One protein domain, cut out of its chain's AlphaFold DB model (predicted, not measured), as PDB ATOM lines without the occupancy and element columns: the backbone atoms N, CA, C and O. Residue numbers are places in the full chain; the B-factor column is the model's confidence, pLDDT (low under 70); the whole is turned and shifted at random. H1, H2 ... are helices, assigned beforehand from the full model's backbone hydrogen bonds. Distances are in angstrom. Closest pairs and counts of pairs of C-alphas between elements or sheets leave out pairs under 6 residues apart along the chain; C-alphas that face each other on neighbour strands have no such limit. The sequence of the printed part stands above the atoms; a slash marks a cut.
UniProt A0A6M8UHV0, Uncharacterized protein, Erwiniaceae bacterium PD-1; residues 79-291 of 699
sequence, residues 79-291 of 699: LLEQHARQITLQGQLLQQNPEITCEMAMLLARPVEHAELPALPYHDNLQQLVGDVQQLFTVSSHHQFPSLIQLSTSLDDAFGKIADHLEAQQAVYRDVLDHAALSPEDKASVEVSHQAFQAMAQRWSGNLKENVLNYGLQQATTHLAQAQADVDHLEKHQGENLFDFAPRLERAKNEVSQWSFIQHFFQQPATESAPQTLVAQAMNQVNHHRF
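Overview. This is residues 79 to 291 of the 699 residues of an uncharacterized protein of Erwiniaceae bacterium PD-1 (UniProt A0A6M8UHV0). A long rod is built along one very long helix, H5, with H4 folded back beside its first part and H6 folded back beside its last part. H1 crosses H5 near its start with the short H2 next to them, while H3 and H7 pack on the H4 and H5 pair. The printed part has 213 residues with seven named helices, H1 to H7, and no named strand: all helix. It is loose, with a radius of gyration of the C-alphas of 23.5 A and spans of 84 by 29 by 29 A.

Arrangement. H1, residues 79 to 96, touches the hub H5, residues 184 to 236, at its residues 186 to 194 alone, about perpendicular at 78 degrees; the closest C-alphas, Gly 91 and Ser 193, are 4.2 A apart. H2, residues 102 to 108, touches H1, with C-alphas Gln 90 and Ala 105 closest at 5.1 A. H3, residues 127 to 138, touches H5 at a shallow tilt of 9 degrees, the same way, closest at C-alphas Val 130 and Val 212, 5.5 A. H4, residues 148 to 179, forms a hairpin with H5, closest at C-alphas Tyr 173 and His 194, 6.7 A. H6, residues 242 to 267, forms another, closest at C-alphas Ala 220 and Gln 263, 5.0 A. H7, residues 274 to 291, touches H4, closest at C-alphas Ala 163 and Val 279, 4.6 A. H3, H4, H5 and H7 form an up and down bundle, each running against the one before. Every O i to N i+4 pair is within hydrogen-bond range in H1 to H4, against 46 of 49 in H5, 20 of 22 in H6 and 12 of 14 in H7.

Along the chain. H1 begins at C-alpha 79 (102.624, 113.189, 106.244), and H7 ends at C-alpha 291 (88.023, 97.765, 126.666). H5 is 76.1 A long, H4 45.5 A and H6 37.5 A.

Size, cuts and confidence. The printed part has no cut, and the link from H2 to H3 is long. Mean pLDDT of the printed part is 81.4, with 32 residues under 70, among them 110 to 116.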
ATOM      1  N   LEU A  79     102.129 114.083 105.183       83.75
ATOM      2  CA  LEU A  79     102.624 113.189 106.244       83.75
ATOM      3  C   LEU A  79     101.538 112.199 106.699       83.75
ATOM      4  O   LEU A  79     101.843 111.038 106.956       83.75
ATOM      5  N   LEU A  80     100.270 112.623 106.705       86.81
ATOM      6  CA  LEU A  80      99.123 111.751 106.955       86.81
ATOM      7  C   LEU A  80      99.001 110.619 105.922       86.81
ATOM      8  O   LEU A  80      98.848 109.465 106.307       86.81
ATOM      9  N   GLU A  81      99.106 110.917 104.623       85.75
ATOM     10  CA  GLU A  81      99.082 109.895 103.563       85.75
ATOM     11  C   GLU A  81     100.297 108.961 103.628       85.75
ATOM     12  O   GLU A  81     100.173 107.768 103.350       85.75
ATOM     13  N   GLN A  82     101.467 109.475 104.014       84.69
ATOM     14  CA  GLN A  82     102.672 108.662 104.192       84.69
ATOM     15  C   GLN A  82     102.518 107.687 105.373       84.69
ATOM     16  O   GLN A  82     102.790 106.496 105.218       84.69
ATOM     17  N   HIS A  83     101.998 108.150 106.516       87.12
ATOM     18  CA  HIS A  83     101.659 107.279 107.647       87.12
ATOM     19  C   HIS A  83     100.542 106.287 107.308       87.12
ATOM     20  O   HIS A  83     100.645 105.115 107.668       87.12
ATOM     21  N   ALA A  84      99.516 106.710 106.566       89.62
ATOM     22  CA  ALA A  84      98.441 105.832 106.114       89.62
ATOM     23  C   ALA A  84      98.971 104.662 105.273       89.62
ATOM     24  O   ALA A  84      98.643 103.509 105.560       89.62
ATOM     25  N   ARG A  85      99.850 104.927 104.296       86.88
ATOM     26  CA  ARG A  85     100.524 103.873 103.514       86.88
ATOM     27  C   ARG A  85     101.403 102.981 104.378       86.88
ATOM     28  O   ARG A  85     101.334 101.763 104.250       86.88
ATOM     29  N   GLN A  86     102.205 103.566 105.272       87.31
ATOM     30  CA  GLN A  86     103.096 102.801 106.145       87.31
ATOM     31  C   GLN A  86     102.306 101.810 107.014       87.31
ATOM     32  O   GLN A  86     102.654 100.634 107.072       87.31
ATOM     33  N   ILE A  87     101.226 102.263 107.651       91.31
ATOM     34  CA  ILE A  87     100.396 101.435 108.535       91.31
ATOM     35  C   ILE A  87      99.552 100.427 107.732       91.31
ATOM     36  O   ILE A  87      99.387  99.283 108.155       91.31
ATOM     37  N   THR A  88      99.087 100.795 106.533       91.69
ATOM     38  CA  THR A  88      98.453  99.849 105.596       91.69
ATOM     39  C   THR A  88      99.412  98.708 105.243       91.69
ATOM     40  O   THR A  88      99.042  97.540 105.348       91.69
ATOM     41  N   LEU A  89     100.670  99.028 104.908       89.06
ATOM     42  CA  LEU A  89     101.707  98.040 104.601       89.06
ATOM     43  C   LEU A  89     102.039  97.150 105.810       89.06
ATOM     44  O   LEU A  89     102.171  95.940 105.641       89.06
ATOM     45  N   GLN A  90     102.123  97.703 107.028       90.69
ATOM     46  CA  GLN A  90     102.276  96.908 108.260       90.69
ATOM     47  C   GLN A  90     101.149  95.872 108.390       90.69
ATOM     48  O   GLN A  90     101.415  94.685 108.582       90.69
ATOM     49  N   GLY A  91      99.898  96.302 108.197       92.00
ATOM     50  CA  GLY A  91      98.722  95.435 108.209       92.00
ATOM     51  C   GLY A  91      98.770  94.325 107.162       92.00
ATOM     52  O   GLY A  91      98.561  93.158 107.489       92.00
ATOM     53  N   GLN A  92      99.102  94.665 105.915       90.62
ATOM     54  CA  GLN A  92      99.241  93.696 104.823       90.62
ATOM     55  C   GLN A  92     100.349  92.669 105.098       90.62
ATOM     56  O   GLN A  92     100.150  91.476 104.865       90.62
ATOM     57  N   LEU A  93     101.495  93.098 105.640       88.75
ATOM     58  CA  LEU A  93     102.589  92.195 106.009       88.75
ATOM     59  C   LEU A  93     102.167  91.197 107.095       88.75
ATOM     60  O   LEU A  93     102.469  90.011 106.958       88.75
ATOM     61  N   LEU A  94     101.438  91.660 108.120       91.25
ATOM     62  CA  LEU A  94     100.896  90.831 109.206       91.25
ATOM     63  C   LEU A  94      99.832  89.839 108.708       91.25
ATOM     64  O   LEU A  94      99.844  88.676 109.104       91.25
ATOM     65  N   GLN A  95      98.941  90.265 107.807       90.69
ATOM     66  CA  GLN A  95      97.941  89.387 107.184       90.69
ATOM     67  C   GLN A  95      98.587  88.292 106.322       90.69
ATOM     68  O   GLN A  95      98.143  87.145 106.338       90.69
ATOM     69  N   GLN A  96      99.626  88.640 105.555       87.81
ATOM     70  CA  GLN A  96     100.302  87.713 104.642       87.81
ATOM     71  C   GLN A  96     101.309  86.796 105.347       87.81
ATOM     72  O   GLN A  96     101.573  85.700 104.857       87.81
ATOM     73  N   ASN A  97     101.862  87.219 106.489       86.44
ATOM     74  CA  ASN A  97     102.877  86.481 107.242       86.44
ATOM     75  C   ASN A  97     102.521  86.451 108.743       86.44
ATOM     76  O   ASN A  97     103.136  87.178 109.521       86.44
ATOM     77  N   PRO A  98     101.583  85.591 109.189       80.94
ATOM     78  CA  PRO A  98     101.121  85.565 110.585       80.94
ATOM     79  C   PRO A  98     102.194  85.261 111.647       80.94
ATOM     80  O   PRO A  98     101.917  85.376 112.836       80.94
ATOM     81  N   GLU A  99     103.398  84.849 111.237       81.38
ATOM     82  CA  GLU A  99     104.536  84.565 112.124       81.38
ATOM     83  C   GLU A  99     105.443  85.786 112.396       81.38
ATOM     84  O   GLU A  99     106.369  85.674 113.198       81.38
ATOM     85  N   ILE A 100     105.221  86.945 111.754       83.06
ATOM     86  CA  ILE A 100     105.984  88.168 112.074       83.06
ATOM     87  C   ILE A 100     105.344  88.924 113.245       83.06
ATOM     88  O   ILE A 100     104.122  89.026 113.352       83.06
ATOM     89  N   THR A 101     106.174  89.500 114.114       85.62
ATOM     90  CA  THR A 101     105.715  90.366 115.208       85.62
ATOM     91  C   THR A 101     105.236  91.726 114.680       85.62
ATOM     92  O   THR A 101     105.581  92.145 113.570       85.62
ATOM     93  N   CYS A 102     104.473  92.462 115.499       87.81
ATOM     94  CA  CYS A 102     104.144  93.861 115.210       87.81
ATOM     95  C   CYS A 102     105.424  94.700 115.072       87.81
ATOM     96  O   CYS A 102     105.546  95.507 114.155       87.81
ATOM     97  N   GLU A 103     106.404  94.465 115.945       84.69
ATOM     98  CA  GLU A 103     107.719  95.098 115.918       84.69
ATOM     99  C   GLU A 103     108.456  94.853 114.591       84.69
ATOM    100  O   GLU A 103     108.931  95.804 113.967       84.69
ATOM    101  N   MET A 104     108.491  93.608 114.104       81.75
ATOM    102  CA  MET A 104     109.048  93.270 112.792       81.75
ATOM    103  C   MET A 104     108.295  93.983 111.665       81.75
ATOM    104  O   MET A 104     108.938  94.560 110.790       81.75
ATOM    105  N   ALA A 105     106.958  93.998 111.686       86.69
ATOM    106  CA  ALA A 105     106.159  94.699 110.681       86.69
ATOM    107  C   ALA A 105     106.454  96.213 110.663       86.69
ATOM    108  O   ALA A 105     106.663  96.782 109.591       86.69
ATOM    109  N   MET A 106     106.557  96.851 111.836       84.50
ATOM    110  CA  MET A 106     106.911  98.270 111.986       84.50
ATOM    111  C   MET A 106     108.336  98.592 111.507       84.50
ATOM    112  O   MET A 106     108.565  99.678 110.980       84.50
ATOM    113  N   LEU A 107     109.290  97.667 111.668       78.31
ATOM    114  CA  LEU A 107     110.664  97.812 111.168       78.31
ATOM    115  C   LEU A 107     110.771  97.594 109.647       78.31
ATOM    116  O   LEU A 107     111.575  98.250 108.986       78.31
ATOM    117  N   LEU A 108     109.979  96.671 109.093       78.12
ATOM    118  CA  LEU A 108     109.967  96.324 107.666       78.12
ATOM    119  C   LEU A 108     109.230  97.371 106.817       78.12
ATOM    120  O   LEU A 108     109.700  97.741 105.738       78.12
ATOM    121  N   ALA A 109     108.101  97.882 107.311       75.81
ATOM    122  CA  ALA A 109     107.399  99.013 106.721       75.81
ATOM    123  C   ALA A 109     108.159 100.307 107.052       75.81
ATOM    124  O   ALA A 109     107.865 100.969 108.053       75.81
ATOM    125  N   ARG A 110     109.166 100.617 106.217       63.09
ATOM    126  CA  ARG A 110     110.151 101.695 106.426       63.09
ATOM    127  C   ARG A 110     109.519 102.956 107.033       63.09
ATOM    128  O   ARG A 110     108.503 103.422 106.512       63.09
ATOM    129  N   PRO A 111     110.122 103.542 108.083       55.25
ATOM    130  CA  PRO A 111     109.637 104.793 108.635       55.25
ATOM    131  C   PRO A 111     109.710 105.906 107.593       55.25
ATOM    132  O   PRO A 111     110.645 105.980 106.793       55.25
ATOM    133  N   VAL A 112     108.731 106.802 107.658       56.78
ATOM    134  CA  VAL A 112     108.786 108.105 107.001       56.78
ATOM    135  C   VAL A 112     110.058 108.826 107.457       56.78
ATOM    136  O   VAL A 112     110.185 109.141 108.638       56.78
ATOM    137  N   GLU A 113     110.987 109.122 106.538       48.53
ATOM    138  CA  GLU A 113     112.309 109.719 106.842       48.53
ATOM    139  C   GLU A 113     112.241 111.119 107.500       48.53
ATOM    140  O   GLU A 113     113.270 111.712 107.827       48.53
ATOM    141  N   HIS A 114     111.037 111.667 107.686       46.31
ATOM    142  CA  HIS A 114     110.759 112.996 108.239       46.31
ATOM    143  C   HIS A 114     109.717 113.000 109.378       46.31
ATOM    144  O   HIS A 114     109.263 114.073 109.773       46.31
ATOM    145  N   ALA A 115     109.313 111.836 109.902       53.75
ATOM    146  CA  ALA A 115     108.392 111.759 111.037       53.75
ATOM    147  C   ALA A 115     109.163 111.656 112.363       53.75
ATOM    148  O   ALA A 115     109.818 110.650 112.630       53.75
ATOM    149  N   GLU A 116     109.052 112.679 113.215       63.50
ATOM    150  CA  GLU A 116     109.689 112.762 114.542       63.50
ATOM    151  C   GLU A 116     108.986 111.872 115.594       63.50
ATOM    152  O   GLU A 116     108.633 112.318 116.685       63.50
ATOM    153  N   LEU A 117     108.741 110.599 115.267       71.25
ATOM    154  CA  LEU A 117     108.147 109.636 116.194       71.25
ATOM    155  C   LEU A 117     109.209 109.055 117.147       71.25
ATOM    156  O   LEU A 117     110.308 108.720 116.699       71.25
ATOM    157  N   PRO A 118     108.890 108.857 118.443       71.50
ATOM    158  CA  PRO A 118     109.748 108.134 119.370       71.50
ATOM    159  C   PRO A 118     110.085 106.736 118.838       71.50
ATOM    160  O   PRO A 118     109.195 105.935 118.525       71.50
ATOM    161  N   ALA A 119     111.384 106.452 118.744       71.94
ATOM    162  CA  ALA A 119     111.895 105.169 118.277       71.94
ATOM    163  C   ALA A 119     111.339 104.005 119.113       71.94
ATOM    164  O   ALA A 119     111.089 104.156 120.308       71.94
ATOM    165  N   LEU A 120     111.172 102.838 118.485       73.06
ATOM    166  CA  LEU A 120     110.790 101.596 119.162       73.06
ATOM    167  C   LEU A 120     111.872 101.246 120.206       73.06
ATOM    168  O   LEU A 120     112.984 100.903 119.802       73.06
ATOM    169  N   PRO A 121     111.604 101.341 121.522       66.62
ATOM    170  CA  PRO A 121     112.679 101.429 122.510       66.62
ATOM    171  C   PRO A 121     113.393 100.104 122.802       66.62
ATOM    172  O   PRO A 121     114.531 100.135 123.259       66.62
ATOM    173  N   TYR A 122     112.745  98.958 122.549       64.19
ATOM    174  CA  TYR A 122     113.235  97.639 122.977       64.19
ATOM    175  C   TYR A 122     113.090  96.508 121.936       64.19
ATOM    176  O   TYR A 122     113.374  95.359 122.253       64.19
ATOM    177  N   HIS A 123     112.706  96.804 120.687       65.88
ATOM    178  CA  HIS A 123     112.463  95.787 119.643       65.88
ATOM    179  C   HIS A 123     111.495  94.664 120.102       65.88
ATOM    180  O   HIS A 123     110.594  94.937 120.892       65.88
ATOM    181  N   ASP A 124     111.634  93.437 119.577       52.44
ATOM    182  CA  ASP A 124     110.658  92.330 119.687       52.44
ATOM    183  C   ASP A 124     110.247  91.934 121.118       52.44
ATOM    184  O   ASP A 124     109.225  91.268 121.316       52.44
ATOM    185  N   ASN A 125     111.041  92.281 122.135       59.22
ATOM    186  CA  ASN A 125     110.714  91.994 123.525       59.22
ATOM    187  C   ASN A 125     111.484  92.886 124.512       59.22
ATOM    188  O   ASN A 125     112.543  93.433 124.232       59.22
ATOM    189  N   LEU A 126     110.990  92.951 125.746       71.12
ATOM    190  CA  LEU A 126     111.644  93.691 126.824       71.12
ATOM    191  C   LEU A 126     112.845  92.936 127.441       71.12
ATOM    192  O   LEU A 126     113.244  93.264 128.555       71.12
ATOM    193  N   GLN A 127     113.438  91.931 126.769       72.06
ATOM    194  CA  GLN A 127     114.556  91.160 127.344       72.06
ATOM    195  C   GLN A 127     115.790  92.023 127.595       72.06
ATOM    196  O   GLN A 127     116.513  91.741 128.544       72.06
ATOM    197  N   GLN A 128     116.023  93.075 126.802       75.69
ATOM    198  CA  GLN A 128     117.109  94.012 127.089       75.69
ATOM    199  C   GLN A 128     116.881  94.713 128.436       75.69
ATOM    200  O   GLN A 128     117.748  94.645 129.296       75.69
ATOM    201  N   LEU A 129     115.687  95.269 128.673       78.88
ATOM    202  CA  LEU A 129     115.327  95.894 129.952       78.88
ATOM    203  C   LEU A 129     115.389  94.903 131.129       78.88
ATOM    204  O   LEU A 129     115.882  95.240 132.204       78.88
ATOM    205  N   VAL A 130     114.921  93.667 130.927       77.12
ATOM    206  CA  VAL A 130     115.047  92.588 131.921       77.12
ATOM    207  C   VAL A 130     116.522  92.284 132.203       77.12
ATOM    208  O   VAL A 130     116.901  92.153 133.363       77.12
ATOM    209  N   GLY A 131     117.365  92.220 131.170       79.69
ATOM    210  CA  GLY A 131     118.808  92.007 131.279       79.69
ATOM    211  C   GLY A 131     119.536  93.153 131.984       79.69
ATOM    212  O   GLY A 131     120.394  92.897 132.825       79.69
ATOM    213  N   ASP A 132     119.161  94.401 131.707       77.44
ATOM    214  CA  ASP A 132     119.703  95.593 132.364       77.44
ATOM    215  C   ASP A 132     119.362  95.583 133.867       77.44
ATOM    216  O   ASP A 132     120.236  95.776 134.714       77.44
ATOM    217  N   VAL A 133     118.117  95.244 134.231       78.00
ATOM    218  CA  VAL A 133     117.712  95.082 135.639       78.00
ATOM    219  C   VAL A 133     118.406  93.881 136.294       78.00
ATOM    220  O   VAL A 133     118.885  94.000 137.419       78.00
ATOM    221  N   GLN A 134     118.551  92.746 135.603       81.38
ATOM    222  CA  GLN A 134     119.325  91.594 136.090       81.38
ATOM    223  C   GLN A 134     120.802  91.940 136.341       81.38
ATOM    224  O   GLN A 134     121.388  91.466 137.318       81.38
ATOM    225  N   GLN A 135     121.408  92.794 135.509       78.88
ATOM    226  CA  GLN A 135     122.775  93.279 135.716       78.88
ATOM    227  C   GLN A 135     122.901  94.107 136.999       78.88
ATOM    228  O   GLN A 135     123.850  93.900 137.756       78.88
ATOM    229  N   LEU A 136     121.920  94.961 137.317       75.12
ATOM    230  CA  LEU A 136     121.923  95.735 138.567       75.12
ATOM    231  C   LEU A 136     121.952  94.843 139.822       75.12
ATOM    232  O   LEU A 136     122.605  95.209 140.795       75.12
ATOM    233  N   PHE A 137     121.322  93.662 139.795       76.50
ATOM    234  CA  PHE A 137     121.370  92.691 140.903       76.50
ATOM    235  C   PHE A 137     122.594  91.757 140.885       76.50
ATOM    236  O   PHE A 137     122.888  91.133 141.901       76.50
ATOM    237  N   THR A 138     123.322  91.635 139.768       71.00
ATOM    238  CA  THR A 138     124.462  90.696 139.636       71.00
ATOM    239  C   THR A 138     125.837  91.361 139.681       71.00
ATOM    240  O   THR A 138     126.804  90.721 140.094       71.00
ATOM    241  N   VAL A 139     125.946  92.652 139.347       54.25
ATOM    242  CA  VAL A 139     127.171  93.456 139.560       54.25
ATOM    243  C   VAL A 139     127.440  93.691 141.059       54.25
ATOM    244  O   VAL A 139     128.574  93.958 141.461       54.25
ATOM    245  N   SER A 140     126.419  93.486 141.900       54.00
ATOM    246  CA  SER A 140     126.466  93.360 143.361       54.00
ATOM    247  C   SER A 140     127.321  92.182 143.860       54.00
ATOM    248  O   SER A 140     126.831  91.225 144.458       54.00
ATOM    249  N   SER A 141     128.640  92.266 143.672       46.91
ATOM    250  CA  SER A 141     129.589  91.426 144.414       46.91
ATOM    251  C   SER A 141     129.391  91.615 145.930       46.91
ATOM    252  O   SER A 141     129.027  92.705 146.365       46.91
ATOM    253  N   HIS A 142     129.611  90.548 146.714       48.09
ATOM    254  CA  HIS A 142     128.977  90.205 148.010       48.09
ATOM    255  C   HIS A 142     128.644  91.278 149.080       48.09
ATOM    256  O   HIS A 142     127.946  90.933 150.030       48.09
ATOM    257  N   HIS A 143     129.110  92.527 148.997       51.03
ATOM    258  CA  HIS A 143     128.835  93.607 149.961       51.03
ATOM    259  C   HIS A 143     128.358  94.933 149.310       51.03
ATOM    260  O   HIS A 143     128.424  95.983 149.950       51.03
ATOM    261  N   GLN A 144     127.911  94.933 148.046       63.56
ATOM    262  CA  GLN A 144     127.375  96.129 147.373       63.56
ATOM    263  C   GLN A 144     125.903  95.955 146.982       63.56
ATOM    264  O   GLN A 144     125.567  95.086 146.188       63.56
ATOM    265  N   PHE A 145     125.027  96.817 147.497       69.62
ATOM    266  CA  PHE A 145     123.612  96.873 147.108       69.62
ATOM    267  C   PHE A 145     123.442  97.473 145.701       69.62
ATOM    268  O   PHE A 145     124.236  98.346 145.331       69.62
ATOM    269  N   PRO A 146     122.393  97.100 144.941       72.00
ATOM    270  CA  PRO A 146     121.996  97.865 143.765       72.00
ATOM    271  C   PRO A 146     121.659  99.299 144.191       72.00
ATOM    272  O   PRO A 146     120.898  99.524 145.135       72.00
ATOM    273  N   SER A 147     122.235 100.290 143.510       75.38
ATOM    274  CA  SER A 147     121.958 101.695 143.816       75.38
ATOM    275  C   SER A 147     120.508 102.020 143.471       75.38
ATOM    276  O   SER A 147     120.139 102.005 142.298       75.38
ATOM    277  N   LEU A 148     119.704 102.376 144.478       74.25
ATOM    278  CA  LEU A 148     118.312 102.804 144.288       74.25
ATOM    279  C   LEU A 148     118.181 103.952 143.279       74.25
ATOM    280  O   LEU A 148     117.218 103.978 142.527       74.25
ATOM    281  N   ILE A 149     119.167 104.854 143.216       77.44
ATOM    282  CA  ILE A 149     119.188 105.969 142.257       77.44
ATOM    283  C   ILE A 149     119.416 105.459 140.830       77.44
ATOM    284  O   ILE A 149     118.785 105.948 139.899       77.44
ATOM    285  N   GLN A 150     120.309 104.482 140.635       77.31
ATOM    286  CA  GLN A 150     120.534 103.891 139.308       77.31
ATOM    287  C   GLN A 150     119.321 103.066 138.881       77.31
ATOM    288  O   GLN A 150     118.848 103.220 137.764       77.31
ATOM    289  N   LEU A 151     118.783 102.258 139.795       77.69
ATOM    290  CA  LEU A 151     117.598 101.446 139.570       77.69
ATOM    291  C   LEU A 151     116.371 102.298 139.222       77.69
ATOM    292  O   LEU A 151     115.699 101.994 138.240       77.69
ATOM    293  N   SER A 152     116.102 103.370 139.979       78.00
ATOM    294  CA  SER A 152     115.010 104.291 139.658       78.00
ATOM    295  C   SER A 152     115.263 104.964 138.315       78.00
ATOM    296  O   SER A 152     114.430 104.842 137.436       78.00
ATOM    297  N   THR A 153     116.449 105.545 138.087       80.56
ATOM    298  CA  THR A 153     116.772 106.232 136.821       80.56
ATOM    299  C   THR A 153     116.621 105.316 135.601       80.56
ATOM    300  O   THR A 153     116.059 105.735 134.595       80.56
ATOM    301  N   SER A 154     117.092 104.066 135.677       79.44
ATOM    302  CA  SER A 154     116.970 103.090 134.587       79.44
ATOM    303  C   SER A 154     115.523 102.679 134.323       79.44
ATOM    304  O   SER A 154     115.127 102.577 133.165       79.44
ATOM    305  N   LEU A 155     114.723 102.457 135.371       83.06
ATOM    306  CA  LEU A 155     113.302 102.136 135.221       83.06
ATOM    307  C   LEU A 155     112.496 103.348 134.738       83.06
ATOM    308  O   LEU A 155     111.651 103.201 133.864       83.06
ATOM    309  N   ASP A 156     112.787 104.541 135.251       82.25
ATOM    310  CA  ASP A 156     112.124 105.795 134.902       82.25
ATOM    311  C   ASP A 156     112.348 106.155 133.420       82.25
ATOM    312  O   ASP A 156     111.393 106.479 132.713       82.25
ATOM    313  N   ASP A 157     113.585 106.027 132.927       83.00
ATOM    314  CA  ASP A 157     113.944 106.202 131.511       83.00
ATOM    315  C   ASP A 157     113.285 105.138 130.613       83.00
ATOM    316  O   ASP A 157     112.707 105.466 129.573       83.00
ATOM    317  N   ALA A 158     113.299 103.869 131.036       83.50
ATOM    318  CA  ALA A 158     112.678 102.769 130.302       83.50
ATOM    319  C   ALA A 158     111.154 102.921 130.182       83.50
ATOM    320  O   ALA A 158     110.595 102.828 129.086       83.50
ATOM    321  N   PHE A 159     110.480 103.181 131.303       86.75
ATOM    322  CA  PHE A 159     109.040 103.412 131.350       86.75
ATOM    323  C   PHE A 159     108.654 104.685 130.589       86.75
ATOM    324  O   PHE A 159     107.694 104.652 129.822       86.75
ATOM    325  N   GLY A 160     109.426 105.771 130.716       85.75
ATOM    326  CA  GLY A 160     109.221 107.000 129.946       85.75
ATOM    327  C   GLY A 160     109.245 106.748 128.437       85.75
ATOM    328  O   GLY A 160     108.282 107.069 127.745       85.75
ATOM    329  N   LYS A 161     110.285 106.072 127.931       86.56
ATOM    330  CA  LYS A 161     110.411 105.711 126.507       86.56
ATOM    331  C   LYS A 161     109.291 104.794 126.013       86.56
ATOM    332  O   LYS A 161     108.800 104.976 124.900       86.56
ATOM    333  N   ILE A 162     108.879 103.817 126.824       88.06
ATOM    334  CA  ILE A 162     107.757 102.926 126.498       88.06
ATOM    335  C   ILE A 162     106.448 103.721 126.417       88.06
ATOM    336  O   ILE A 162     105.718 103.575 125.438       88.06
ATOM    337  N   ALA A 163     106.163 104.583 127.397       89.44
ATOM    338  CA  ALA A 163     104.970 105.425 127.396       89.44
ATOM    339  C   ALA A 163     104.954 106.381 126.192       89.44
ATOM    340  O   ALA A 163     103.957 106.440 125.476       89.44
ATOM    341  N   ASP A 164     106.069 107.066 125.921       87.94
ATOM    342  CA  ASP A 164     106.214 107.983 124.788       87.94
ATOM    343  C   ASP A 164     105.972 107.277 123.449       87.94
ATOM    344  O   ASP A 164     105.206 107.772 122.625       87.94
ATOM    345  N   HIS A 165     106.561 106.096 123.241       88.56
ATOM    346  CA  HIS A 165     106.343 105.314 122.024       88.56
ATOM    347  C   HIS A 165     104.880 104.873 121.865       88.56
ATOM    348  O   HIS A 165     104.307 105.006 120.782       88.56
ATOM    349  N   LEU A 166     104.257 104.371 122.935       90.94
ATOM    350  CA  LEU A 166     102.880 103.876 122.897       90.94
ATOM    351  C   LEU A 166     101.865 104.995 122.639       90.94
ATOM    352  O   LEU A 166     101.001 104.849 121.775       90.94
ATOM    353  N   GLU A 167     101.995 106.123 123.341       89.62
ATOM    354  CA  GLU A 167     101.168 107.307 123.095       89.62
ATOM    355  C   GLU A 167     101.371 107.850 121.675       89.62
ATOM    356  O   GLU A 167     100.402 108.231 121.015       89.62
ATOM    357  N   ALA A 168     102.612 107.843 121.177       87.25
ATOM    358  CA  ALA A 168     102.927 108.351 119.851       87.25
ATOM    359  C   ALA A 168     102.292 107.545 118.726       87.25
ATOM    360  O   ALA A 168     101.584 108.098 117.883       87.25
ATOM    361  N   GLN A 169     102.511 106.231 118.731       88.81
ATOM    362  CA  GLN A 169     101.940 105.350 117.721       88.81
ATOM    363  C   GLN A 169     100.408 105.378 117.790       88.81
ATOM    364  O   GLN A 169      99.760 105.533 116.758       88.81
ATOM    365  N   GLN A 170      99.813 105.348 118.990       91.31
ATOM    366  CA  GLN A 170      98.359 105.452 119.160       91.31
ATOM    367  C   GLN A 170      97.783 106.763 118.599       91.31
ATOM    368  O   GLN A 170      96.704 106.753 118.002       91.31
ATOM    369  N   ALA A 171      98.491 107.888 118.755       89.12
ATOM    370  CA  ALA A 171      98.075 109.167 118.185       89.12
ATOM    371  C   ALA A 171      98.074 109.144 116.645       89.12
ATOM    372  O   ALA A 171      97.125 109.653 116.047       89.12
ATOM    373  N   VAL A 172      99.080 108.524 116.014       89.25
ATOM    374  CA  VAL A 172      99.156 108.377 114.546       89.25
ATOM    375  C   VAL A 172      98.106 107.396 114.022       89.25
ATOM    376  O   VAL A 172      97.415 107.720 113.060       89.25
ATOM    377  N   TYR A 173      97.925 106.237 114.670       91.06
ATOM    378  CA  TYR A 173      96.874 105.269 114.325       91.06
ATOM    379  C   TYR A 173      95.493 105.930 114.278       91.06
ATOM    380  O   TYR A 173      94.750 105.738 113.317       91.06
ATOM    381  N   ARG A 174      95.168 106.746 115.289       89.38
ATOM    382  CA  ARG A 174      93.899 107.478 115.333       89.38
ATOM    383  C   ARG A 174      93.793 108.531 114.228       89.38
ATOM    384  O   ARG A 174      92.785 108.566 113.541       89.38
ATOM    385  N   ASP A 175      94.820 109.357 114.027       89.88
ATOM    386  CA  ASP A 175      94.818 110.403 112.988       89.88
ATOM    387  C   ASP A 175      94.652 109.804 111.576       89.88
ATOM    388  O   ASP A 175      93.876 110.312 110.770       89.88
ATOM    389  N   VAL A 176      95.286 108.656 111.305       91.50
ATOM    390  CA  VAL A 176      95.092 107.885 110.065       91.50
ATOM    391  C   VAL A 176      93.667 107.330 109.954       91.50
ATOM    392  O   VAL A 176      93.035 107.510 108.915       91.50
ATOM    393  N   LEU A 177      93.134 106.680 110.994       90.56
ATOM    394  CA  LEU A 177      91.790 106.083 110.960       90.56
ATOM    395  C   LEU A 177      90.653 107.116 110.863       90.56
ATOM    396  O   LEU A 177      89.625 106.816 110.247       90.56
ATOM    397  N   ASP A 178      90.835 108.299 111.455       88.44
ATOM    398  CA  ASP A 178      89.828 109.364 111.513       88.44
ATOM    399  C   ASP A 178      89.896 110.322 110.308       88.44
ATOM    400  O   ASP A 178      88.857 110.823 109.870       88.44
ATOM    401  N   HIS A 179      91.093 110.595 109.763       89.38
ATOM    402  CA  HIS A 179      91.296 111.667 108.776       89.38
ATOM    403  C   HIS A 179      91.907 111.237 107.432       89.38
ATOM    404  O   HIS A 179      91.824 112.015 106.477       89.38
ATOM    405  N   ALA A 180      92.523 110.055 107.307       89.12
ATOM    406  CA  ALA A 180      93.097 109.630 106.029       89.12
ATOM    407  C   ALA A 180      92.023 109.092 105.064       89.12
ATOM    408  O   ALA A 180      91.072 108.410 105.450       89.12
ATOM    409  N   ALA A 181      92.199 109.360 103.768       89.19
ATOM    410  CA  ALA A 181      91.321 108.859 102.711       89.19
ATOM    411  C   ALA A 181      91.648 107.392 102.364       89.19
ATOM    412  O   ALA A 181      92.283 107.108 101.351       89.19
ATOM    413  N   LEU A 182      91.229 106.464 103.228       89.31
ATOM    414  CA  LEU A 182      91.465 105.022 103.084       89.31
ATOM    415  C   LEU A 182      90.394 104.348 102.209       89.31
ATOM    416  O   LEU A 182      89.200 104.639 102.341       89.31
ATOM    417  N   SER A 183      90.792 103.388 101.366       91.69
ATOM    418  CA  SER A 183      89.832 102.437 100.793       91.69
ATOM    419  C   SER A 183      89.344 101.445 101.868       91.69
ATOM    420  O   SER A 183      89.962 101.335 102.930       91.69
ATOM    421  N   PRO A 184      88.253 100.686 101.637       93.00
ATOM    422  CA  PRO A 184      87.806  99.665 102.590       93.00
ATOM    423  C   PRO A 184      88.857  98.579 102.883       93.00
ATOM    424  O   PRO A 184      88.902  98.062 103.996       93.00
ATOM    425  N   GLU A 185      89.705  98.250 101.904       91.00
ATOM    426  CA  GLU A 185      90.781  97.255 102.027       91.00
ATOM    427  C   GLU A 185      91.989  97.819 102.793       91.00
ATOM    428  O   GLU A 185      92.510  97.168 103.704       91.00
ATOM    429  N   ASP A 186      92.370  99.069 102.509       91.38
ATOM    430  CA  ASP A 186      93.414  99.769 103.267       91.38
ATOM    431  C   ASP A 186      92.984  99.945 104.723       91.38
ATOM    432  O   ASP A 186      93.750  99.658 105.638       91.38
ATOM    433  N   LYS A 187      91.723 100.332 104.960       92.75
ATOM    434  CA  LYS A 187      91.169 100.478 106.310       92.75
ATOM    435  C   LYS A 187      91.202  99.164 107.090       92.75
ATOM    436  O   LYS A 187      91.662  99.167 108.228       92.75
ATOM    437  N   ALA A 188      90.799  98.046 106.483       93.00
ATOM    438  CA  ALA A 188      90.902  96.732 107.122       93.00
ATOM    439  C   ALA A 188      92.365  96.344 107.430       93.00
ATOM    440  O   ALA A 188      92.647  95.723 108.454       93.00
ATOM    441  N   SER A 189      93.312  96.745 106.578       93.25
ATOM    442  CA  SER A 189      94.747  96.547 106.815       93.25
ATOM    443  C   SER A 189      95.251  97.402 107.986       93.25
ATOM    444  O   SER A 189      95.887  96.878 108.901       93.25
ATOM    445  N   VAL A 190      94.898  98.692 108.026       93.75
ATOM    446  CA  VAL A 190      95.206  99.605 109.141       93.75
ATOM    447  C   VAL A 190      94.629  99.082 110.460       93.75
ATOM    448  O   VAL A 190      95.326  99.096 111.474       93.75
ATOM    449  N   GLU A 191      93.398  98.564 110.456       92.69
ATOM    450  CA  GLU A 191      92.760  97.954 111.629       92.69
ATOM    451  C   GLU A 191      93.504  96.695 112.113       92.69
ATOM    452  O   GLU A 191      93.718  96.552 113.318       92.69
ATOM    453  N   VAL A 192      93.985  95.820 111.217       93.31
ATOM    454  CA  VAL A 192      94.836  94.673 111.607       93.31
ATOM    455  C   VAL A 192      96.162  95.136 112.215       93.31
ATOM    456  O   VAL A 192      96.576  94.612 113.251       93.31
ATOM    457  N   SER A 193      96.806  96.144 111.626       93.75
ATOM    458  CA  SER A 193      98.037  96.720 112.178       93.75
ATOM    459  C   SER A 193      97.806  97.307 113.576       93.75
ATOM    460  O   SER A 193      98.578  97.058 114.504       93.75
ATOM    461  N   HIS A 194      96.685  98.010 113.769       93.19
ATOM    462  CA  HIS A 194      96.311  98.590 115.059       93.19
ATOM    463  C   HIS A 194      96.038  97.518 116.123       93.19
ATOM    464  O   HIS A 194      96.502  97.639 117.258       93.19
ATOM    465  N   GLN A 195      95.358  96.428 115.757       91.25
ATOM    466  CA  GLN A 195      95.118  95.287 116.648       91.25
ATOM    467  C   GLN A 195      96.416  94.571 117.055       91.25
ATOM    468  O   GLN A 195      96.554  94.176 118.219       91.25
ATOM    469  N   ALA A 196      97.377  94.435 116.134       90.94
ATOM    470  CA  ALA A 196      98.696  93.872 116.419       90.94
ATOM    471  C   ALA A 196      99.514  94.779 117.355       90.94
ATOM    472  O   ALA A 196     100.111  94.290 118.317       90.94
ATOM    473  N   PHE A 197      99.461  96.098 117.149       91.75
ATOM    474  CA  PHE A 197     100.068  97.091 118.038       91.75
ATOM    475  C   PHE A 197      99.452  97.065 119.450       91.75
ATOM    476  O   PHE A 197     100.177  97.076 120.448       91.75
ATOM    477  N   GLN A 198      98.129  96.920 119.568       90.75
ATOM    478  CA  GLN A 198      97.468  96.698 120.861       90.75
ATOM    479  C   GLN A 198      97.942  95.404 121.541       90.75
ATOM    480  O   GLN A 198      98.210  95.400 122.741       90.75
ATOM    481  N   ALA A 199      98.072  94.301 120.795       87.81
ATOM    482  CA  ALA A 199      98.562  93.031 121.338       87.81
ATOM    483  C   ALA A 199     100.030  93.120 121.804       87.81
ATOM    484  O   ALA A 199     100.370  92.599 122.868       87.81
ATOM    485  N   MET A 200     100.881  93.836 121.062       87.94
ATOM    486  CA  MET A 200     102.250  94.175 121.465       87.94
ATOM    487  C   MET A 200     102.266  94.952 122.788       87.94
ATOM    488  O   MET A 200     102.957  94.552 123.726       87.94
ATOM    489  N   ALA A 201     101.456  96.007 122.901       88.88
ATOM    490  CA  ALA A 201     101.342  96.805 124.119       88.88
ATOM    491  C   ALA A 201     100.898  95.954 125.328       88.88
ATOM    492  O   ALA A 201     101.499  96.027 126.400       88.88
ATOM    493  N   GLN A 202      99.913  95.064 125.152       85.75
ATOM    494  CA  GLN A 202      99.496  94.121 126.200       85.75
ATOM    495  C   GLN A 202     100.627  93.166 126.616       85.75
ATOM    496  O   GLN A 202     100.879  93.007 127.814       85.75
ATOM    497  N   ARG A 203     101.362  92.587 125.654       85.31
ATOM    498  CA  ARG A 203     102.539  91.739 125.925       85.31
ATOM    499  C   ARG A 203     103.614  92.502 126.700       85.31
ATOM    500  O   ARG A 203     104.194  91.963 127.640       85.31
ATOM    501  N   TRP A 204     103.874  93.759 126.341       85.38
ATOM    502  CA  TRP A 204     104.808  94.621 127.064       85.38
ATOM    503  C   TRP A 204     104.333  94.903 128.497       85.38
ATOM    504  O   TRP A 204     105.129  94.777 129.421       85.38
ATOM    505  N   SER A 205     103.047  95.202 128.711       83.62
ATOM    506  CA  SER A 205     102.479  95.411 130.053       83.62
ATOM    507  C   SER A 205     102.656  94.182 130.959       83.62
ATOM    508  O   SER A 205     103.144  94.312 132.085       83.62
ATOM    509  N   GLY A 206     102.349  92.984 130.445       82.31
ATOM    510  CA  GLY A 206     102.591  91.720 131.147       82.31
ATOM    511  C   GLY A 206     104.072  91.518 131.481       82.31
ATOM    512  O   GLY A 206     104.420  91.306 132.641       82.31
ATOM    513  N   ASN A 207     104.958  91.693 130.495       82.38
ATOM    514  CA  ASN A 207     106.405  91.565 130.678       82.38
ATOM    515  C   ASN A 207     106.989  92.560 131.697       82.38
ATOM    516  O   ASN A 207     107.846  92.174 132.489       82.38
ATOM    517  N   LEU A 208     106.534  93.816 131.725       84.44
ATOM    518  CA  LEU A 208     106.978  94.795 132.726       84.44
ATOM    519  C   LEU A 208     106.576  94.372 134.140       84.44
ATOM    520  O   LEU A 208     107.386  94.433 135.065       84.44
ATOM    521  N   LYS A 209     105.341  93.898 134.314       83.88
ATOM    522  CA  LYS A 209     104.855  93.425 135.610       83.88
ATOM    523  C   LYS A 209     105.594  92.164 136.067       83.88
ATOM    524  O   LYS A 209     106.082  92.116 137.191       83.88
ATOM    525  N   GLU A 210     105.679  91.151 135.209       81.50
ATOM    526  CA  GLU A 210     106.154  89.813 135.579       81.50
ATOM    527  C   GLU A 210     107.678  89.670 135.526       81.50
ATOM    528  O   GLU A 210     108.272  89.127 136.454       81.50
ATOM    529  N   ASN A 211     108.324  90.193 134.484       82.88
ATOM    530  CA  ASN A 211     109.744  89.948 134.222       82.88
ATOM    531  C   ASN A 211     110.661  91.093 134.681       82.88
ATOM    532  O   ASN A 211     111.859  90.872 134.835       82.88
ATOM    533  N   VAL A 212     110.119  92.293 134.936       84.50
ATOM    534  CA  VAL A 212     110.888  93.447 135.442       84.50
ATOM    535  C   VAL A 212     110.567  93.723 136.914       84.50
ATOM    536  O   VAL A 212     111.431  93.548 137.775       84.50
ATOM    537  N   LEU A 213     109.324  94.105 137.233       86.38
ATOM    538  CA  LEU A 213     108.933  94.515 138.589       86.38
ATOM    539  C   LEU A 213     108.890  93.336 139.576       86.38
ATOM    540  O   LEU A 213     109.552  93.383 140.613       86.38
ATOM    541  N   ASN A 214     108.180  92.252 139.244       86.94
ATOM    542  CA  ASN A 214     108.127  91.058 140.097       86.94
ATOM    543  C   ASN A 214     109.503  90.389 140.249       86.94
ATOM    544  O   ASN A 214     109.814  89.902 141.335       86.94
ATOM    545  N   TYR A 215     110.346  90.398 139.208       85.56
ATOM    546  CA  TYR A 215     111.726  89.911 139.310       85.56
ATOM    547  C   TYR A 215     112.523  90.720 140.343       85.56
ATOM    548  O   TYR A 215     113.097  90.139 141.266       85.56
ATOM    549  N   GLY A 216     112.509  92.054 140.244       86.00
ATOM    550  CA  GLY A 216     113.190  92.928 141.202       86.00
ATOM    551  C   GLY A 216     112.678  92.759 142.635       86.00
ATOM    552  O   GLY A 216     113.474  92.635 143.568       86.00
ATOM    553  N   LEU A 217     111.357  92.631 142.805       89.12
ATOM    554  CA  LEU A 217     110.726  92.312 144.087       89.12
ATOM    555  C   LEU A 217     111.192  90.960 144.649       89.12
ATOM    556  O   LEU A 217     111.473  90.850 145.845       89.12
ATOM    557  N   GLN A 218     111.284  89.929 143.806       89.38
ATOM    558  CA  GLN A 218     111.729  88.595 144.207       89.38
ATOM    559  C   GLN A 218     113.205  88.598 144.623       89.38
ATOM    560  O   GLN A 218     113.534  87.999 145.650       89.38
ATOM    561  N   GLN A 219     114.083  89.296 143.894       88.00
ATOM    562  CA  GLN A 219     115.493  89.434 144.277       88.00
ATOM    563  C   GLN A 219     115.633  90.181 145.610       88.00
ATOM    564  O   GLN A 219     116.258  89.672 146.540       88.00
ATOM    565  N   ALA A 220     114.970  91.333 145.751       89.19
ATOM    566  CA  ALA A 220     114.996  92.125 146.978       89.19
ATOM    567  C   ALA A 220     114.462  91.348 148.195       89.19
ATOM    568  O   ALA A 220     115.070  91.370 149.262       89.19
ATOM    569  N   THR A 221     113.368  90.599 148.026       91.38
ATOM    570  CA  THR A 221     112.797  89.735 149.075       91.38
ATOM    571  C   THR A 221     113.743  88.589 149.447       91.38
ATOM    572  O   THR A 221     113.886  88.267 150.626       91.38
ATOM    573  N   THR A 222     114.417  87.989 148.459       90.31
ATOM    574  CA  THR A 222     115.379  86.896 148.677       90.31
ATOM    575  C   THR A 222     116.584  87.372 149.483       90.31
ATOM    576  O   THR A 222     116.947  86.745 150.478       90.31
ATOM    577  N   HIS A 223     117.169  88.509 149.104       88.38
ATOM    578  CA  HIS A 223     118.304  89.085 149.820       88.38
ATOM    579  C   HIS A 223     117.927  89.660 151.191       88.38
ATOM    580  O   HIS A 223     118.705  89.525 152.135       88.38
ATOM    581  N   LEU A 224     116.718  90.214 151.353       90.25
ATOM    582  CA  LEU A 224     116.205  90.616 152.664       90.25
ATOM    583  C   LEU A 224     116.123  89.420 153.623       90.25
ATOM    584  O   LEU A 224     116.576  89.521 154.761       90.25
ATOM    585  N   ALA A 225     115.599  88.280 153.162       90.44
ATOM    586  CA  ALA A 225     115.519  87.062 153.967       90.44
ATOM    587  C   ALA A 225     116.910  86.506 154.339       90.44
ATOM    588  O   ALA A 225     117.094  86.024 155.456       90.44
ATOM    589  N   GLN A 226     117.895  86.612 153.439       88.62
ATOM    590  CA  GLN A 226     119.295  86.264 153.723       88.62
ATOM    591  C   GLN A 226     119.893  87.178 154.805       88.62
ATOM    592  O   GLN A 226     120.356  86.682 155.829       88.62
ATOM    593  N   ALA A 227     119.791  88.501 154.643       88.00
ATOM    594  CA  ALA A 227     120.306  89.466 155.616       88.00
ATOM    595  C   ALA A 227     119.631  89.329 156.996       88.00
ATOM    596  O   ALA A 227     120.283  89.455 158.033       88.00
ATOM    597  N   GLN A 228     118.329  89.020 157.031       92.12
ATOM    598  CA  GLN A 228     117.608  88.723 158.273       92.12
ATOM    599  C   GLN A 228     118.144  87.456 158.947       92.12
ATOM    600  O   GLN A 228     118.380  87.476 160.153       92.12
ATOM    601  N   ALA A 229     118.393  86.384 158.187       89.50
ATOM    602  CA  ALA A 229     118.984  85.155 158.712       89.50
ATOM    603  C   ALA A 229     120.403  85.373 159.276       89.50
ATOM    604  O   ALA A 229     120.743  84.776 160.298       89.50
ATOM    605  N   ASP A 230     121.200  86.261 158.671       86.69
ATOM    606  CA  ASP A 230     122.534  86.623 159.163       86.69
ATOM    607  C   ASP A 230     122.485  87.445 160.463       86.69
ATOM    608  O   ASP A 230     123.260  87.174 161.387       86.69
ATOM    609  N   VAL A 231     121.540  88.389 160.600       88.94
ATOM    610  CA  VAL A 231     121.276  89.075 161.884       88.94
ATOM    611  C   VAL A 231     120.875  88.060 162.954       88.94
ATOM    612  O   VAL A 231     121.492  88.018 164.019       88.94
ATOM    613  N   ASP A 232     119.907  87.195 162.653       89.50
ATOM    614  CA  ASP A 232     119.435  86.122 163.533       89.50
ATOM    615  C   ASP A 232     120.573  85.188 163.975       89.50
ATOM    616  O   ASP A 232     120.628  84.755 165.128       89.50
ATOM    617  N   HIS A 233     121.478  84.845 163.054       87.44
ATOM    618  CA  HIS A 233     122.635  84.001 163.324       87.44
ATOM    619  C   HIS A 233     123.636  84.705 164.245       87.44
ATOM    620  O   HIS A 233     124.105  84.100 165.209       87.44
ATOM    621  N   LEU A 234     123.957  85.977 163.982       85.38
ATOM    622  CA  LEU A 234     124.861  86.761 164.823       85.38
ATOM    623  C   LEU A 234     124.283  86.966 166.230       85.38
ATOM    624  O   LEU A 234     124.988  86.752 167.212       85.38
ATOM    625  N   GLU A 235     122.999  87.302 166.362       85.94
ATOM    626  CA  GLU A 235     122.372  87.493 167.678       85.94
ATOM    627  C   GLU A 235     122.321  86.203 168.513       85.94
ATOM    628  O   GLU A 235     122.477  86.267 169.732       85.94
ATOM    629  N   LYS A 236     122.210  85.028 167.878       84.44
ATOM    630  CA  LYS A 236     122.287  83.716 168.556       84.44
ATOM    631  C   LYS A 236     123.704  83.332 169.013       84.44
ATOM    632  O   LYS A 236     123.826  82.508 169.914       84.44
ATOM    633  N   HIS A 237     124.753  83.932 168.445       74.88
ATOM    634  CA  HIS A 237     126.164  83.649 168.763       74.88
ATOM    635  C   HIS A 237     126.862  84.809 169.508       74.88
ATOM    636  O   HIS A 237     128.074  85.004 169.390       74.88
ATOM    637  N   GLN A 238     126.111  85.579 170.307       63.06
ATOM    638  CA  GLN A 238     126.669  86.582 171.222       63.06
ATOM    639  C   GLN A 238     127.647  85.932 172.221       63.06
ATOM    640  O   GLN A 238     127.235  85.280 173.180       63.06
ATOM    641  N   GLY A 239     128.951  86.116 172.001       58.78
ATOM    642  CA  GLY A 239     130.009  85.546 172.845       58.78
ATOM    643  C   GLY A 239     131.380  85.428 172.172       58.78
ATOM    644  O   GLY A 239     132.393  85.391 172.868       58.78
ATOM    645  N   GLU A 240     131.439  85.414 170.837       61.75
ATOM    646  CA  GLU A 240     132.705  85.538 170.100       61.75
ATOM    647  C   GLU A 240     133.283  86.966 170.180       61.75
ATOM    648  O   GLU A 240     132.585  87.910 170.553       61.75
ATOM    649  N   ASN A 241     134.577  87.111 169.859       62.47
ATOM    650  CA  ASN A 241     135.411  88.304 170.080       62.47
ATOM    651  C   ASN A 241     134.663  89.650 169.932       62.47
ATOM    652  O   ASN A 241     134.333  90.077 168.823       62.47
ATOM    653  N   LEU A 242     134.454  90.348 171.058       58.91
ATOM    654  CA  LEU A 242     133.655  91.581 171.145       58.91
ATOM    655  C   LEU A 242     134.101  92.687 170.175       58.91
ATOM    656  O   LEU A 242     133.262  93.470 169.732       58.91
ATOM    657  N   PHE A 243     135.391  92.738 169.824       63.09
ATOM    658  CA  PHE A 243     135.932  93.712 168.869       63.09
ATOM    659  C   PHE A 243     135.434  93.502 167.430       63.09
ATOM    660  O   PHE A 243     135.243  94.483 166.715       63.09
ATOM    661  N   ASP A 244     135.171  92.256 167.022       70.88
ATOM    662  CA  ASP A 244     134.666  91.925 165.681       70.88
ATOM    663  C   ASP A 244     133.136  91.771 165.653       70.88
ATOM    664  O   ASP A 244     132.510  91.927 164.603       70.88
ATOM    665  N   PHE A 245     132.513  91.467 166.798       79.00
ATOM    666  CA  PHE A 245     131.080  91.187 166.884       79.00
ATOM    667  C   PHE A 245     130.198  92.400 166.552       79.00
ATOM    668  O   PHE A 245     129.344  92.322 165.665       79.00
ATOM    669  N   ALA A 246     130.396  93.528 167.244       79.44
ATOM    670  CA  ALA A 246     129.515  94.690 167.096       79.44
ATOM    671  C   ALA A 246     129.526  95.285 165.666       79.44
ATOM    672  O   ALA A 246     128.437  95.476 165.121       79.44
ATOM    673  N   PRO A 247     130.684  95.469 164.992       83.56
ATOM    674  CA  PRO A 247     130.716  95.941 163.603       83.56
ATOM    675  C   PRO A 247     130.058  94.977 162.603       83.56
ATOM    676  O   PRO A 247     129.513  95.419 161.590       83.56
ATOM    677  N   ARG A 248     130.093  93.658 162.860       81.88
ATOM    678  CA  ARG A 248     129.407  92.654 162.024       81.88
ATOM    679  C   ARG A 248     127.890  92.733 162.186       81.88
ATOM    680  O   ARG A 248     127.183  92.727 161.183       81.88
ATOM    681  N   LEU A 249     127.398  92.852 163.420       85.19
ATOM    682  CA  LEU A 249     125.964  92.973 163.695       85.19
ATOM    683  C   LEU A 249     125.383  94.293 163.164       85.19
ATOM    684  O   LEU A 249     124.290  94.298 162.603       85.19
ATOM    685  N   GLU A 250     126.113  95.402 163.302       86.06
ATOM    686  CA  GLU A 250     125.718  96.699 162.740       86.06
ATOM    687  C   GLU A 250     125.638  96.647 161.207       86.06
ATOM    688  O   GLU A 250     124.655  97.111 160.626       86.06
ATOM    689  N   ARG A 251     126.614  96.003 160.547       84.62
ATOM    690  CA  ARG A 251     126.590  95.789 159.093       84.62
ATOM    691  C   ARG A 251     125.385  94.960 158.652       84.62
ATOM    692  O   ARG A 251     124.655  95.413 157.778       84.62
ATOM    693  N   ALA A 252     125.134  93.813 159.285       85.75
ATOM    694  CA  ALA A 252     123.999  92.952 158.943       85.75
ATOM    695  C   ALA A 252     122.646  93.668 159.155       85.75
ATOM    696  O   ALA A 252     121.736  93.561 158.336       85.75
ATOM    697  N   LYS A 253     122.517  94.493 160.206       88.50
ATOM    698  CA  LYS A 253     121.317  95.324 160.425       88.50
ATOM    699  C   LYS A 253     121.163  96.438 159.389       88.50
ATOM    700  O   LYS A 253     120.039  96.729 158.981       88.50
ATOM    701  N   ASN A 254     122.262  97.032 158.921       88.62
ATOM    702  CA  ASN A 254     122.225  97.949 157.783       88.62
ATOM    703  C   ASN A 254     121.812  97.211 156.496       88.62
ATOM    704  O   ASN A 254     120.954  97.706 155.777       88.62
ATOM    705  N   GLU A 255     122.324  96.003 156.241       87.19
ATOM    706  CA  GLU A 255     121.925  95.176 155.091       87.19
ATOM    707  C   GLU A 255     120.418  94.871 155.090       87.19
ATOM    708  O   GLU A 255     119.762  95.097 154.073       87.19
ATOM    709  N   VAL A 256     119.837  94.480 156.232       88.81
ATOM    710  CA  VAL A 256     118.375  94.335 156.385       88.81
ATOM    711  C   VAL A 256     117.641  95.640 156.053       88.81
ATOM    712  O   VAL A 256     116.647  95.618 155.329       88.81
ATOM    713  N   SER A 257     118.136  96.783 156.538       89.06
ATOM    714  CA  SER A 257     117.554  98.099 156.251       89.06
ATOM    715  C   SER A 257     117.565  98.409 154.748       89.06
ATOM    716  O   SER A 257     116.506  98.650 154.168       89.06
ATOM    717  N   GLN A 258     118.722  98.308 154.081       87.31
ATOM    718  CA  GLN A 258     118.857  98.584 152.644       87.31
ATOM    719  C   GLN A 258     117.974  97.662 151.794       87.31
ATOM    720  O   GLN A 258     117.242  98.138 150.925       87.31
ATOM    721  N   TRP A 259     117.974  96.352 152.069       88.75
ATOM    722  CA  TRP A 259     117.122  95.414 151.337       88.75
ATOM    723  C   TRP A 259     115.630  95.637 151.593       88.75
ATOM    724  O   TRP A 259     114.837  95.451 150.671       88.75
ATOM    725  N   SER A 260     115.233  96.113 152.779       88.88
ATOM    726  CA  SER A 260     113.840  96.495 153.038       88.88
ATOM    727  C   SER A 260     113.409  97.732 152.237       88.88
ATOM    728  O   SER A 260     112.300  97.749 151.706       88.88
ATOM    729  N   PHE A 261     114.296  98.720 152.043       87.31
ATOM    730  CA  PHE A 261     114.026  99.862 151.160       87.31
ATOM    731  C   PHE A 261     113.906  99.439 149.690       87.31
ATOM    732  O   PHE A 261     112.980  99.876 149.010       87.31
ATOM    733  N   ILE A 262     114.793  98.561 149.206       87.44
ATOM    734  CA  ILE A 262     114.731  98.044 147.828       87.44
ATOM    735  C   ILE A 262     113.463  97.206 147.624       87.44
ATOM    736  O   ILE A 262     112.782  97.365 146.614       87.44
ATOM    737  N   GLN A 263     113.089  96.365 148.593       89.38
ATOM    738  CA  GLN A 263     111.831  95.622 148.539       89.38
ATOM    739  C   GLN A 263     110.631  96.576 148.485       89.38
ATOM    740  O   GLN A 263     109.748  96.391 147.649       89.38
ATOM    741  N   HIS A 264     110.614  97.612 149.329       86.75
ATOM    742  CA  HIS A 264     109.527  98.585 149.361       86.75
ATOM    743  C   HIS A 264     109.399  99.358 148.039       86.75
ATOM    744  O   HIS A 264     108.288  99.512 147.546       86.75
ATOM    745  N   PHE A 265     110.515  99.747 147.410       85.31
ATOM    746  CA  PHE A 265     110.528 100.389 146.089       85.31
ATOM    747  C   PHE A 265     109.796  99.562 145.011       85.31
ATOM    748  O   PHE A 265     109.022 100.119 144.242       85.31
ATOM    749  N   PHE A 266     109.958  98.232 144.989       84.25
ATOM    750  CA  PHE A 266     109.206  97.361 144.068       84.25
ATOM    751  C   PHE A 266     107.782  97.009 144.536       84.25
ATOM    752  O   PHE A 266     106.996  96.489 143.747       84.25
ATOM    753  N   GLN A 267     107.442  97.254 145.805       84.06
ATOM    754  CA  GLN A 267     106.079  97.092 146.333       84.06
ATOM    755  C   GLN A 267     105.214  98.345 146.158       84.06
ATOM    756  O   GLN A 267     103.995  98.248 146.315       84.06
ATOM    757  N   GLN A 268     105.814  99.504 145.869       74.81
ATOM    758  CA  GLN A 268     105.069 100.741 145.657       74.81
ATOM    759  C   GLN A 268     104.067 100.570 144.505       74.81
ATOM    760  O   GLN A 268     104.439 100.093 143.428       74.81
ATOM    761  N   PRO A 269     102.789 100.942 144.702       61.66
ATOM    762  CA  PRO A 269     101.809 100.962 143.628       61.66
ATOM    763  C   PRO A 269     102.299 101.804 142.446       61.66
ATOM    764  O   PRO A 269     102.902 102.860 142.633       61.66
ATOM    765  N   ALA A 270     101.943 101.406 141.222       59.12
ATOM    766  CA  ALA A 270     102.283 102.159 140.010       59.12
ATOM    767  C   ALA A 270     101.826 103.634 140.048       59.12
ATOM    768  O   ALA A 270     102.399 104.464 139.352       59.12
ATOM    769  N   THR A 271     100.829 103.968 140.879       53.41
ATOM    770  CA  THR A 271     100.326 105.330 141.136       53.41
ATOM    771  C   THR A 271     101.261 106.212 141.972       53.41
ATOM    772  O   THR A 271     101.042 107.416 142.045       53.41
ATOM    773  N   GLU A 272     102.268 105.638 142.638       59.16
ATOM    774  CA  GLU A 272     103.268 106.371 143.433       59.16
ATOM    775  C   GLU A 272     104.564 106.626 142.638       59.16
ATOM    776  O   GLU A 272     105.291 107.577 142.925       59.16
ATOM    777  N   SER A 273     104.820 105.840 141.584       61.00
ATOM    778  CA  SER A 273     105.919 106.046 140.632       61.00
ATOM    779  C   SER A 273     105.408 106.746 139.369       61.00
ATOM    780  O   SER A 273     104.646 106.175 138.585       61.00
ATOM    781  N   ALA A 274     105.843 107.988 139.136       67.62
ATOM    782  CA  ALA A 274     105.352 108.782 138.007       67.62
ATOM    783  C   ALA A 274     105.564 108.098 136.633       67.62
ATOM    784  O   ALA A 274     104.611 108.069 135.855       67.62
ATOM    785  N   PRO A 275     106.714 107.467 136.315       69.94
ATOM    786  CA  PRO A 275     106.882 106.791 135.023       69.94
ATOM    787  C   PRO A 275     106.072 105.495 134.885       69.94
ATOM    788  O   PRO A 275     105.568 105.212 133.799       69.94
ATOM    789  N   GLN A 276     105.846 104.747 135.973       73.44
ATOM    790  CA  GLN A 276     104.904 103.617 135.946       73.44
ATOM    791  C   GLN A 276     103.466 104.093 135.682       73.44
ATOM    792  O   GLN A 276     102.737 103.455 134.920       73.44
ATOM    793  N   THR A 277     103.078 105.245 136.243       80.19
ATOM    794  CA  THR A 277     101.797 105.901 135.934       80.19
ATOM    795  C   THR A 277     101.705 106.292 134.454       80.19
ATOM    796  O   THR A 277     100.676 106.023 133.837       80.19
ATOM    797  N   LEU A 278     102.770 106.844 133.852       83.88
ATOM    798  CA  LEU A 278     102.790 107.183 132.418       83.88
ATOM    799  C   LEU A 278     102.568 105.951 131.529       83.88
ATOM    800  O   LEU A 278     101.754 106.000 130.608       83.88
ATOM    801  N   VAL A 279     103.228 104.824 131.822       85.75
ATOM    802  CA  VAL A 279     103.000 103.576 131.071       85.75
ATOM    803  C   VAL A 279     101.572 103.074 131.267       85.75
ATOM    804  O   VAL A 279     100.935 102.687 130.292       85.75
ATOM    805  N   ALA A 280     101.027 103.115 132.486       83.81
ATOM    806  CA  ALA A 280      99.640 102.720 132.735       83.81
ATOM    807  C   ALA A 280      98.631 103.602 131.965       83.81
ATOM    808  O   ALA A 280      97.697 103.079 131.358       83.81
ATOM    809  N   GLN A 281      98.846 104.922 131.921       85.56
ATOM    810  CA  GLN A 281      98.030 105.859 131.139       85.56
ATOM    811  C   GLN A 281      98.120 105.576 129.631       85.56
ATOM    812  O   GLN A 281      97.084 105.467 128.969       85.56
ATOM    813  N   ALA A 282      99.329 105.376 129.099       89.12
ATOM    814  CA  ALA A 282      99.544 105.013 127.699       89.12
ATOM    815  C   ALA A 282      98.851 103.684 127.342       89.12
ATOM    816  O   ALA A 282      98.127 103.598 126.350       89.12
ATOM    817  N   MET A 283      98.990 102.658 128.191       87.31
ATOM    818  CA  MET A 283      98.325 101.363 128.016       87.31
ATOM    819  C   MET A 283      96.800 101.490 128.025       87.31
ATOM    820  O   MET A 283      96.143 100.860 127.194       87.31
ATOM    821  N   ASN A 284      96.229 102.314 128.908       87.06
ATOM    822  CA  ASN A 284      94.787 102.561 128.939       87.06
ATOM    823  C   ASN A 284      94.294 103.207 127.635       87.06
ATOM    824  O   ASN A 284      93.257 102.803 127.119       87.06
ATOM    825  N   GLN A 285      95.048 104.152 127.061       87.44
ATOM    826  CA  GLN A 285      94.707 104.790 125.782       87.44
ATOM    827  C   GLN A 285      94.803 103.821 124.594       87.44
ATOM    828  O   GLN A 285      93.895 103.785 123.764       87.44
ATOM    829  N   VAL A 286      95.864 103.009 124.521       89.88
ATOM    830  CA  VAL A 286      96.052 101.999 123.459       89.88
ATOM    831  C   VAL A 286      94.929 100.958 123.480       89.88
ATOM    832  O   VAL A 286      94.352 100.629 122.442       89.88
ATOM    833  N   ASN A 287      94.582 100.462 124.670       87.06
ATOM    834  CA  ASN A 287      93.584  99.407 124.855       87.06
ATOM    835  C   ASN A 287      92.133  99.914 124.907       87.06
ATOM    836  O   ASN A 287      91.217  99.094 124.975       87.06
ATOM    837  N   HIS A 288      91.898 101.230 124.863       88.00
ATOM    838  CA  HIS A 288      90.589 101.829 125.153       88.00
ATOM    839  C   HIS A 288      89.448 101.297 124.275       88.00
ATOM    840  O   HIS A 288      88.365 101.007 124.781       88.00
ATOM    841  N   HIS A 289      89.698 101.097 122.978       83.81
ATOM    842  CA  HIS A 289      88.687 100.560 122.058       83.81
ATOM    843  C   HIS A 289      88.306  99.113 122.408       83.81
ATOM    844  O   HIS A 289      87.124  98.802 122.533       83.81
ATOM    845  N   ARG A 290      89.308  98.259 122.674       84.12
ATOM    846  CA  ARG A 290      89.107  96.865 123.102       84.12
ATOM    847  C   ARG A 290      88.356  96.796 124.429       84.12
ATOM    848  O   ARG A 290      87.382  96.064 124.527       84.12
ATOM    849  N   PHE A 291      88.738  97.629 125.397       88.75
ATOM    850  CA  PHE A 291      88.023  97.765 126.666       88.75
ATOM    851  C   PHE A 291      86.544  98.120 126.445       88.75
ATOM    852  O   PHE A 291      85.665  97.450 126.982       88.75
TER     853      PHE A 291